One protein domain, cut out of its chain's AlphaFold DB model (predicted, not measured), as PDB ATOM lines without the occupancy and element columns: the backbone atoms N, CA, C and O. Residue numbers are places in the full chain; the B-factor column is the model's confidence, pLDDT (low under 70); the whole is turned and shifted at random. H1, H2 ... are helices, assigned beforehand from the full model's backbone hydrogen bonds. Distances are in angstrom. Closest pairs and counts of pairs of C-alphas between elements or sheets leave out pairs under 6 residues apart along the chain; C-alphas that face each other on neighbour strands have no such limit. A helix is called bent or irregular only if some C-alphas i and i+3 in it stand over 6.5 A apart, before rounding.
ATOM      1  N   HIS A  28       5.250  24.005   6.091       95.19
ATOM      2  CA  HIS A  28       5.624  23.762   7.488       95.19
ATOM      3  C   HIS A  28       5.833  22.284   7.843       95.19
ATOM      4  O   HIS A  28       6.843  21.962   8.460       95.19
ATOM      5  N   GLU A  29       4.951  21.377   7.405       94.12
ATOM      6  CA  GLU A  29       5.042  19.944   7.740       94.12
ATOM      7  C   GLU A  29       6.361  19.311   7.264       94.12
ATOM      8  O   GLU A  29       6.968  18.501   7.962       94.12
ATOM      9  N   GLY A  30       6.839  19.697   6.075       93.19
ATOM     10  CA  GLY A  30       8.096  19.183   5.519       93.19
ATOM     11  C   GLY A  30       9.345  19.832   6.119       93.19
ATOM     12  O   GLY A  30      10.442  19.284   6.007       93.19
ATOM     13  N   LEU A  31       9.181  20.996   6.745       96.44
ATOM     14  CA  LEU A  31      10.260  21.831   7.264       96.44
ATOM     15  C   LEU A  31      10.441  21.722   8.779       96.44
ATOM     16  O   LEU A  31      11.527  22.025   9.272       96.44
ATOM     17  N   GLU A  32       9.431  21.263   9.519       95.75
ATOM     18  CA  GLU A  32       9.488  21.100  10.976       95.75
ATOM     19  C   GLU A  32      10.706  20.274  11.449       95.75
ATOM     20  O   GLU A  32      11.403  20.719  12.367       95.75
ATOM     21  N   PRO A  33      11.090  19.154  10.792       95.19
ATOM     22  CA  PRO A  33      12.295  18.408  11.171       95.19
ATOM     23  C   PRO A  33      13.610  19.175  10.948       95.19
ATOM     24  O   PRO A  33      14.655  18.762  11.448       95.19
ATOM     25  N   LEU A  34      13.575  20.266  10.176       95.62
ATOM     26  CA  LEU A  34      14.733  21.063   9.767       95.62
ATOM     27  C   LEU A  34      14.847  22.396  10.524       95.62
ATOM     28  O   LEU A  34      15.703  23.205  10.174       95.62
ATOM     29  N   ILE A  35      14.039  22.635  11.566       95.44
ATOM     30  CA  ILE A  35      14.020  23.904  12.319       95.44
ATOM     31  C   ILE A  35      15.418  24.353  12.780       95.44
ATOM     32  O   ILE A  35      15.739  25.538  12.693       95.44
ATOM     33  N   ASP A  36      16.267  23.430  13.242       93.44
ATOM     34  CA  ASP A  36      17.630  23.767  13.676       93.44
ATOM     35  C   ASP A  36      18.507  24.276  12.518       93.44
ATOM     36  O   ASP A  36      19.268  25.233  12.682       93.44
ATOM     37  N   GLU A  37      18.365  23.689  11.328       94.38
ATOM     38  CA  GLU A  37      19.103  24.119  10.137       94.38
ATOM     39  C   GLU A  37      18.537  25.431   9.578       94.38
ATOM     40  O   GLU A  37      19.297  26.332   9.225       94.38
ATOM     41  N   LEU A  38      17.210  25.595   9.587       95.56
ATOM     42  CA  LEU A  38      16.554  26.854   9.231       95.56
ATOM     43  C   LEU A  38      17.056  28.008  10.108       95.56
ATOM     44  O   LEU A  38      17.412  29.065   9.587       95.56
ATOM     45  N   ALA A  39      17.150  27.794  11.425       94.81
ATOM     46  CA  ALA A  39      17.695  28.774  12.366       94.81
ATOM     47  C   ALA A  39      19.156  29.105  12.077       94.81
ATOM     48  O   ALA A  39      19.530  30.279  12.055       94.81
ATOM     49  N   ARG A  40      19.973  28.090  11.790       94.00
ATOM     50  CA  ARG A  40      21.371  28.292  11.407       94.00
ATOM     51  C   ARG A  40      21.495  29.153  10.147       94.00
ATOM     52  O   ARG A  40      22.269  30.110  10.151       94.00
ATOM     53  N   ILE A  41      20.741  28.840   9.092       93.81
ATOM     54  CA  ILE A  41      20.778  29.590   7.828       93.81
ATOM     55  C   ILE A  41      20.281  31.024   8.037       93.81
ATOM     56  O   ILE A  41      20.934  31.967   7.589       93.81
ATOM     57  N   ALA A  42      19.168  31.203   8.753       93.06
ATOM     58  CA  ALA A  42      18.588  32.516   9.014       93.06
ATOM     59  C   ALA A  42      19.530  33.425   9.816       93.06
ATOM     60  O   ALA A  42      19.609  34.616   9.532       93.06
ATOM     61  N   VAL A  43      20.277  32.876  10.781       92.94
ATOM     62  CA  VAL A  43      21.275  33.649  11.536       92.94
ATOM     63  C   VAL A  43      22.448  34.073  10.649       92.94
ATOM     64  O   VAL A  43      22.916  35.201  10.789       92.94
ATOM     65  N   LEU A  44      22.914  33.194   9.753       93.19
ATOM     66  CA  LEU A  44      24.071  33.440   8.878       93.19
ATOM     67  C   LEU A  44      23.765  34.346   7.678       93.19
ATOM     68  O   LEU A  44      24.689  34.897   7.084       93.19
ATOM     69  N   ASN A  45      22.499  34.476   7.290       94.00
ATOM     70  CA  ASN A  45      22.077  35.331   6.191       94.00
ATOM     71  C   ASN A  45      21.597  36.684   6.730       94.00
ATOM     72  O   ASN A  45      20.521  36.761   7.316       94.00
ATOM     73  N   ASP A  46      22.357  37.755   6.490       94.25
ATOM     74  CA  ASP A  46      22.067  39.089   7.041       94.25
ATOM     75  C   ASP A  46      20.661  39.608   6.700       94.25
ATOM     76  O   ASP A  46      20.007  40.243   7.530       94.25
ATOM     77  N   GLN A  47      20.163  39.321   5.491       94.19
ATOM     78  CA  GLN A  47      18.836  39.763   5.061       94.19
ATOM     79  C   GLN A  47      17.726  39.021   5.813       94.19
ATOM     80  O   GLN A  47      16.792  39.660   6.301       94.19
ATOM     81  N   LEU A  48      17.835  37.693   5.932       94.88
ATOM     82  CA  LEU A  48      16.888  36.887   6.703       94.88
ATOM     83  C   LEU A  48      16.965  37.237   8.186       94.88
ATOM     84  O   LEU A  48      15.933  37.446   8.814       94.88
ATOM     85  N   ASN A  49      18.173  37.383   8.725       94.81
ATOM     86  CA  ASN A  49      18.395  37.780  10.106       94.81
ATOM     87  C   ASN A  49      17.654  39.089  10.422       94.81
ATOM     88  O   ASN A  49      16.868  39.158  11.367       94.81
ATOM     89  N   ALA A  50      17.831  40.108   9.577       94.56
ATOM     90  CA  ALA A  50      17.146  41.383   9.737       94.56
ATOM     91  C   ALA A  50      15.617  41.258   9.593       94.56
ATOM     92  O   ALA A  50      14.889  41.881  10.363       94.56
ATOM     93  N   ALA A  51      15.128  40.454   8.643       95.56
ATOM     94  CA  ALA A  51      13.697  40.214   8.446       95.56
ATOM     95  C   ALA A  51      13.046  39.549   9.667       95.56
ATOM     96  O   ALA A  51      12.059  40.054  10.200       95.56
ATOM     97  N   PHE A  52      13.635  38.464  10.168       95.06
ATOM     98  CA  PHE A  52      13.150  37.772  11.361       95.06
ATOM     99  C   PHE A  52      13.161  38.690  12.591       95.06
ATOM    100  O   PHE A  52      12.173  38.737  13.322       95.06
ATOM    101  N   ARG A  53      14.211  39.499  12.788       93.88
ATOM    102  CA  ARG A  53      14.249  40.485  13.885       93.88
ATOM    103  C   ARG A  53      13.119  41.507  13.796       93.88
ATOM    104  O   ARG A  53      12.445  41.726  14.796       93.88
ATOM    105  N   ARG A  54      12.849  42.062  12.609       95.19
ATOM    106  CA  ARG A  54      11.714  42.980  12.416       95.19
ATOM    107  C   ARG A  54      10.374  42.319  12.733       95.19
ATOM    108  O   ARG A  54       9.521  42.954  13.342       95.19
ATOM    109  N   VAL A  55      10.183  41.046  12.372       95.38
ATOM    110  CA  VAL A  55       8.971  40.298  12.750       95.38
ATOM    111  C   VAL A  55       8.868  40.146  14.269       95.38
ATOM    112  O   VAL A  55       7.797  40.384  14.829       95.38
ATOM    113  N   ALA A  56       9.963  39.788  14.942       93.94
ATOM    114  CA  ALA A  56       9.996  39.659  16.400       93.94
ATOM    115  C   ALA A  56       9.683  40.989  17.106       93.94
ATOM    116  O   ALA A  56       8.939  41.000  18.083       93.94
ATOM    117  N   GLU A  57      10.198  42.105  16.584       93.31
ATOM    118  CA  GLU A  57       9.901  43.455  17.073       93.31
ATOM    119  C   GLU A  57       8.431  43.831  16.845       93.31
ATOM    120  O   GLU A  57       7.759  44.250  17.781       93.31
ATOM    121  N   ARG A  58       7.891  43.627  15.633       94.56
ATOM    122  CA  ARG A  58       6.487  43.954  15.305       94.56
ATOM    123  C   ARG A  58       5.464  43.150  16.107       94.56
ATOM    124  O   ARG A  58       4.327  43.592  16.227       94.56
ATOM    125  N   SER A  59       5.844  41.971  16.592       93.62
ATOM    126  CA  SER A  59       4.973  41.068  17.354       93.62
ATOM    127  C   SER A  59       5.192  41.125  18.865       93.62
ATOM    128  O   SER A  59       4.529  40.383  19.582       93.62
ATOM    129  N   ASP A  60       6.126  41.951  19.356       91.31
ATOM    130  CA  ASP A  60       6.571  41.936  20.756       91.31
ATOM    131  C   ASP A  60       6.953  40.518  21.244       91.31
ATOM    132  O   ASP A  60       6.725  40.138  22.397       91.31
ATOM    133  N   PHE A  61       7.555  39.706  20.365       90.25
ATOM    134  CA  PHE A  61       7.790  38.276  20.602       90.25
ATOM    135  C   PHE A  61       8.618  38.005  21.867       90.25
ATOM    136  O   PHE A  61       8.300  37.116  22.653       90.25
ATOM    137  N   VAL A  62       9.649  38.821  22.118       86.38
ATOM    138  CA  VAL A  62      10.507  38.709  23.316       86.38
ATOM    139  C   VAL A  62       9.719  38.948  24.609       86.38
ATOM    140  O   VAL A  62      10.057  38.392  25.652       86.38
ATOM    141  N   ALA A  63       8.652  39.746  24.548       86.50
ATOM    142  CA  ALA A  63       7.755  40.001  25.670       86.50
ATOM    143  C   ALA A  63       6.623  38.957  25.791       86.50
ATOM    144  O   ALA A  63       5.758  39.098  26.655       86.50
ATOM    145  N   GLY A  64       6.633  37.906  24.960       85.75
ATOM    146  CA  GLY A  64       5.622  36.849  24.941       85.75
ATOM    147  C   GLY A  64       4.439  37.120  24.010       85.75
ATOM    148  O   GLY A  64       3.404  36.471  24.156       85.75
ATOM    149  N   GLY A  65       4.562  38.076  23.086       87.38
ATOM    150  CA  GLY A  65       3.546  38.320  22.066       87.38
ATOM    151  C   GLY A  65       3.424  37.171  21.057       87.38
ATOM    152  O   GLY A  65       4.389  36.462  20.763       87.38
ATOM    153  N   GLU A  66       2.215  36.978  20.528       91.31
ATOM    154  CA  GLU A  66       1.929  35.951  19.523       91.31
ATOM    155  C   GLU A  66       2.231  36.447  18.102       91.31
ATOM    156  O   GLU A  66       1.945  37.589  17.723       91.31
ATOM    157  N   ILE A  67       2.771  35.557  17.270       94.19
ATOM    158  CA  ILE A  67       3.051  35.858  15.866       94.19
ATOM    159  C   ILE A  67       1.837  35.504  15.013       94.19
ATOM    160  O   ILE A  67       1.285  34.410  15.095       94.19
ATOM    161  N   THR A  68       1.446  36.436  14.148       94.75
ATOM    162  CA  THR A  68       0.376  36.256  13.166       94.75
ATOM    163  C   THR A  68       0.898  36.626  11.781       94.75
ATOM    164  O   THR A  68       1.924  37.300  11.653       94.75
ATOM    165  N   SER A  69       0.171  36.241  10.731       93.56
ATOM    166  CA  SER A  69       0.530  36.587   9.350       93.56
ATOM    167  C   SER A  69       0.637  38.099   9.111       93.56
ATOM    168  O   SER A  69       1.438  38.528   8.284       93.56
ATOM    169  N   ALA A  70      -0.094  38.925   9.870       95.81
ATOM    170  CA  ALA A  70      -0.002  40.380   9.782       95.81
ATOM    171  C   ALA A  70       1.378  40.917  10.207       95.81
ATOM    172  O   ALA A  70       1.858  41.890   9.627       95.81
ATOM    173  N   HIS A  71       2.049  40.267  11.166       96.69
ATOM    174  CA  HIS A  71       3.379  40.673  11.640       96.69
ATOM    175  C   HIS A  71       4.495  40.380  10.626       96.69
ATOM    176  O   HIS A  71       5.576  40.969  10.717       96.69
ATOM    177  N   LEU A  72       4.247  39.507   9.640       94.75
ATOM    178  CA  LEU A  72       5.189  39.260   8.547       94.75
ATOM    179  C   LEU A  72       5.344  40.490   7.649       94.75
ATOM    180  O   LEU A  72       6.463  40.795   7.244       94.75
ATOM    181  N   ALA A  73       4.250  41.220   7.406       95.19
ATOM    182  CA  ALA A  73       4.229  42.498   6.695       95.19
ATOM    183  C   ALA A  73       5.095  42.489   5.412       95.19
ATOM    184  O   ALA A  73       4.962  41.589   4.580       95.19
ATOM    185  N   GLU A  74       5.979  43.472   5.236       95.69
ATOM    186  CA  GLU A  74       6.871  43.588   4.077       95.69
ATOM    187  C   GLU A  74       7.900  42.449   3.948       95.69
ATOM    188  O   GLU A  74       8.444  42.228   2.867       95.69
ATOM    189  N   ASP A  75       8.149  41.704   5.026       96.94
ATOM    190  CA  ASP A  75       9.119  40.607   5.062       96.94
ATOM    191  C   ASP A  75       8.511  39.256   4.640       96.94
ATOM    192  O   ASP A  75       9.246  38.289   4.420       96.94
ATOM    193  N   ALA A  76       7.182  39.184   4.474       95.75
ATOM    194  CA  ALA A  76       6.455  37.948   4.182       95.75
ATOM    195  C   ALA A  76       7.000  37.213   2.949       95.75
ATOM    196  O   ALA A  76       7.239  36.009   3.003       95.75
ATOM    197  N   THR A  77       7.256  37.931   1.852       96.06
ATOM    198  CA  THR A  77       7.770  37.327   0.613       96.06
ATOM    199  C   THR A  77       9.175  36.758   0.786       96.06
ATOM    200  O   THR A  77       9.459  35.682   0.270       96.06
ATOM    201  N   ALA A  78      10.056  37.450   1.513       95.88
ATOM    202  CA  ALA A  78      11.426  36.985   1.726       95.88
ATOM    203  C   ALA A  78      11.463  35.735   2.618       95.88
ATOM    204  O   ALA A  78      12.197  34.793   2.325       95.88
ATOM    205  N   ILE A  79      10.646  35.718   3.674       96.50
ATOM    206  CA  ILE A  79      10.525  34.579   4.590       96.50
ATOM    207  C   ILE A  79       9.908  33.374   3.871       96.50
ATOM    208  O   ILE A  79      10.452  32.274   3.957       96.50
ATOM    209  N   HIS A  80       8.836  33.585   3.103       97.25
ATOM    210  CA  HIS A  80       8.205  32.524   2.319       97.25
ATOM    211  C   HIS A  80       9.164  31.933   1.277       97.25
ATOM    212  O   HIS A  80       9.345  30.722   1.228       97.25
ATOM    213  N   ALA A  81       9.846  32.774   0.489       96.88
ATOM    214  CA  ALA A  81      10.803  32.307  -0.516       96.88
ATOM    215  C   ALA A  81      11.964  31.514   0.107       96.88
ATOM    216  O   ALA A  81      12.468  30.563  -0.488       96.88
ATOM    217  N   PHE A  82      12.385  31.884   1.319       97.19
ATOM    218  CA  PHE A  82      13.373  31.116   2.066       97.19
ATOM    219  C   PHE A  82      12.855  29.725   2.446       97.19
ATOM    220  O   PHE A  82      13.536  28.735   2.173       97.19
ATOM    221  N   PHE A  83      11.660  29.633   3.034       97.56
ATOM    222  CA  PHE A  83      11.056  28.344   3.374       97.56
ATOM    223  C   PHE A  83      10.812  27.479   2.141       97.56
ATOM    224  O   PHE A  83      11.183  26.307   2.142       97.56
ATOM    225  N   GLU A  84      10.290  28.064   1.066       97.25
ATOM    226  CA  GLU A  84      10.095  27.396  -0.218       97.25
ATOM    227  C   GLU A  84      11.410  26.806  -0.753       97.25
ATOM    228  O   GLU A  84      11.480  25.622  -1.093       97.25
ATOM    229  N   TYR A  85      12.479  27.606  -0.776       95.31
ATOM    230  CA  TYR A  85      13.779  27.156  -1.267       95.31
ATOM    231  C   TYR A  85      14.326  25.980  -0.450       95.31
ATOM    232  O   TYR A  85      14.794  24.989  -1.017       95.31
ATOM    233  N   VAL A  86      14.243  26.062   0.882       95.25
ATOM    234  CA  VAL A  86      14.694  24.969   1.753       95.25
ATOM    235  C   VAL A  86      13.800  23.742   1.599       95.25
ATOM    236  O   VAL A  86      14.315  22.625   1.576       95.25
ATOM    237  N   TYR A  87      12.488  23.920   1.430       95.62
ATOM    238  CA  TYR A  87      11.557  22.815   1.223       95.62
ATOM    239  C   TYR A  87      11.908  22.025  -0.037       95.62
ATOM    240  O   TYR A  87      12.032  20.802   0.034       95.62
ATOM    241  N   TYR A  88      12.166  22.694  -1.161       94.50
ATOM    242  CA  TYR A  88      12.550  22.008  -2.400       94.50
ATOM    243  C   TYR A  88      13.946  21.369  -2.357       94.50
ATOM    244  O   TYR A  88      14.246  20.493  -3.167       94.50
ATOM    245  N   ALA A  89      14.786  21.751  -1.393       91.31
ATOM    246  CA  ALA A  89      16.050  21.078  -1.095       91.31
ATOM    247  C   ALA A  89      15.933  20.023   0.028       91.31
ATOM    248  O   ALA A  89      16.914  19.350   0.347       91.31
ATOM    249  N   SER A  90      14.758  19.877   0.649       90.00
ATOM    250  CA  SER A  90      14.566  19.026   1.825       90.00
ATOM    251  C   SER A  90      14.513  17.536   1.466       90.00
ATOM    252  O   SER A  90      14.021  17.167   0.394       90.00
ATOM    253  N   PRO A  91      14.907  16.634   2.387       87.38
ATOM    254  CA  PRO A  91      14.712  15.196   2.203       87.38
ATOM    255  C   PRO A  91      13.246  14.807   1.969       87.38
ATOM    256  O   PRO A  91      12.983  13.848   1.245       87.38
ATOM    257  N   ALA A  92      12.295  15.543   2.559       86.56
ATOM    258  CA  ALA A  92      10.866  15.296   2.393       86.56
ATOM    259  C   ALA A  92      10.431  15.487   0.932       86.56
ATOM    260  O   ALA A  92       9.811  14.595   0.351       86.56
ATOM    261  N   PHE A  93      10.820  16.606   0.315       89.38
ATOM    262  CA  PHE A  93      10.549  16.847  -1.100       89.38
ATOM    263  C   PHE A  93      11.338  15.892  -2.002       89.38
ATOM    264  O   PHE A  93      10.755  15.252  -2.871       89.38
ATOM    265  N   LEU A  94      12.642  15.717  -1.767       89.12
ATOM    266  CA  LEU A  94      13.466  14.827  -2.593       89.12
ATOM    267  C   LEU A  94      12.959  13.375  -2.573       89.12
ATOM    268  O   LEU A  94      13.006  12.694  -3.594       89.12
ATOM    269  N   SER A  95      12.410  12.908  -1.448       85.19
ATOM    270  CA  SER A  95      11.771  11.586  -1.372       85.19
ATOM    271  C   SER A  95      10.471  11.523  -2.180       85.19
ATOM    272  O   SER A  95      10.194  10.499  -2.801       85.19
ATOM    273  N   SER A  96       9.677  12.603  -2.207       85.62
ATOM    274  CA  SER A  96       8.398  12.631  -2.933       85.62
ATOM    275  C   SER A  96       8.573  12.595  -4.455       85.62
ATOM    276  O   SER A  96       7.734  12.024  -5.152       85.62
TER     277      SER A  96
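What this domain is: This is residues 28 to 96 of the 107 residues of an uncharacterized protein of Ancylobacter pratisalsi (UniProt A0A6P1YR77). One long helix, H3, kinked near residue 76, runs along much of the length of an elongated domain, and two more helices, H1 and H2, joined at a corner, pack on it one after the other: H2 on residues 71 to 79 of H3 and H1 on residues 83 to 87. H2 and H3 make a helical hairpin whose link reaches to one end of the domain, and the short H4 makes the other end. The printed part has 69 residues with four named helices, H1, H2, H3 and H4 in chain order, and no named strand; its class is all helix. It is only just compact, close to loose, with a radius of gyration of the C-alphas of 12.8 A, and spans 38 by 23 by 20 A.

How they stand to each other: Begin at H3, residues 69 to 88. With its residues 71 to 79 alone it touches H2, residues 46 to 58; look at Ala 51 and Asp 75, whose C-alphas are the closest, 5.7 A apart. This hairpin runs opposite ways at a steep tilt of 37 degrees, only just past shallow. Farther along, residues 83 to 87 of H3 alone touch H1, residues 28 to 44, about perpendicular at 79 degrees; the closest C-alphas, of Leu 31 and Tyr 87, are 6.3 A apart. H1 and H2 touch only at the corner by their link, with the C-alphas of Ala 42 and Leu 48 closest at 5.2 A. H4, residues 91 to 96, is close to H1 but not clearly touching, with the C-alphas of Gly 30 and Ala 92 closest at 5.7 A. H4 and H2 are apart. Every O i to N i+4 pair is within hydrogen-bond range in H2 and H4, against 9 of 13 in H1 and 11 of 16 in H3.

Where its parts are: Find C-alpha 69 at (0.530, 36.587, 9.350), where H3 begins; it ends 22.3 A away at C-alpha 88. H3 is irregular, with C-alphas 71 and 74 8.8 A apart, and has a kink of 90 degrees near residue 76. H1 begins at C-alpha 28, (5.624, 23.762, 7.488), and measures 20.9 A; it is irregular too, with C-alphas 33 and 36 8.0 A apart and a kink of 79 degrees near residue 35. H2 measures 18.3 A. H4 ends at C-alpha 96, (8.398, 12.631, -2.933).

The domain as a whole: Look to Ala 63 and Ser 96 for the two C-alphas farthest apart, 39.6 A. The printed part has no cut. The links H1 to H2 and H3 to H4 are tight, and H2 to H3 is short, with 10 residues. The mean pLDDT of the printed part is 93.6, and no printed residue is under 70.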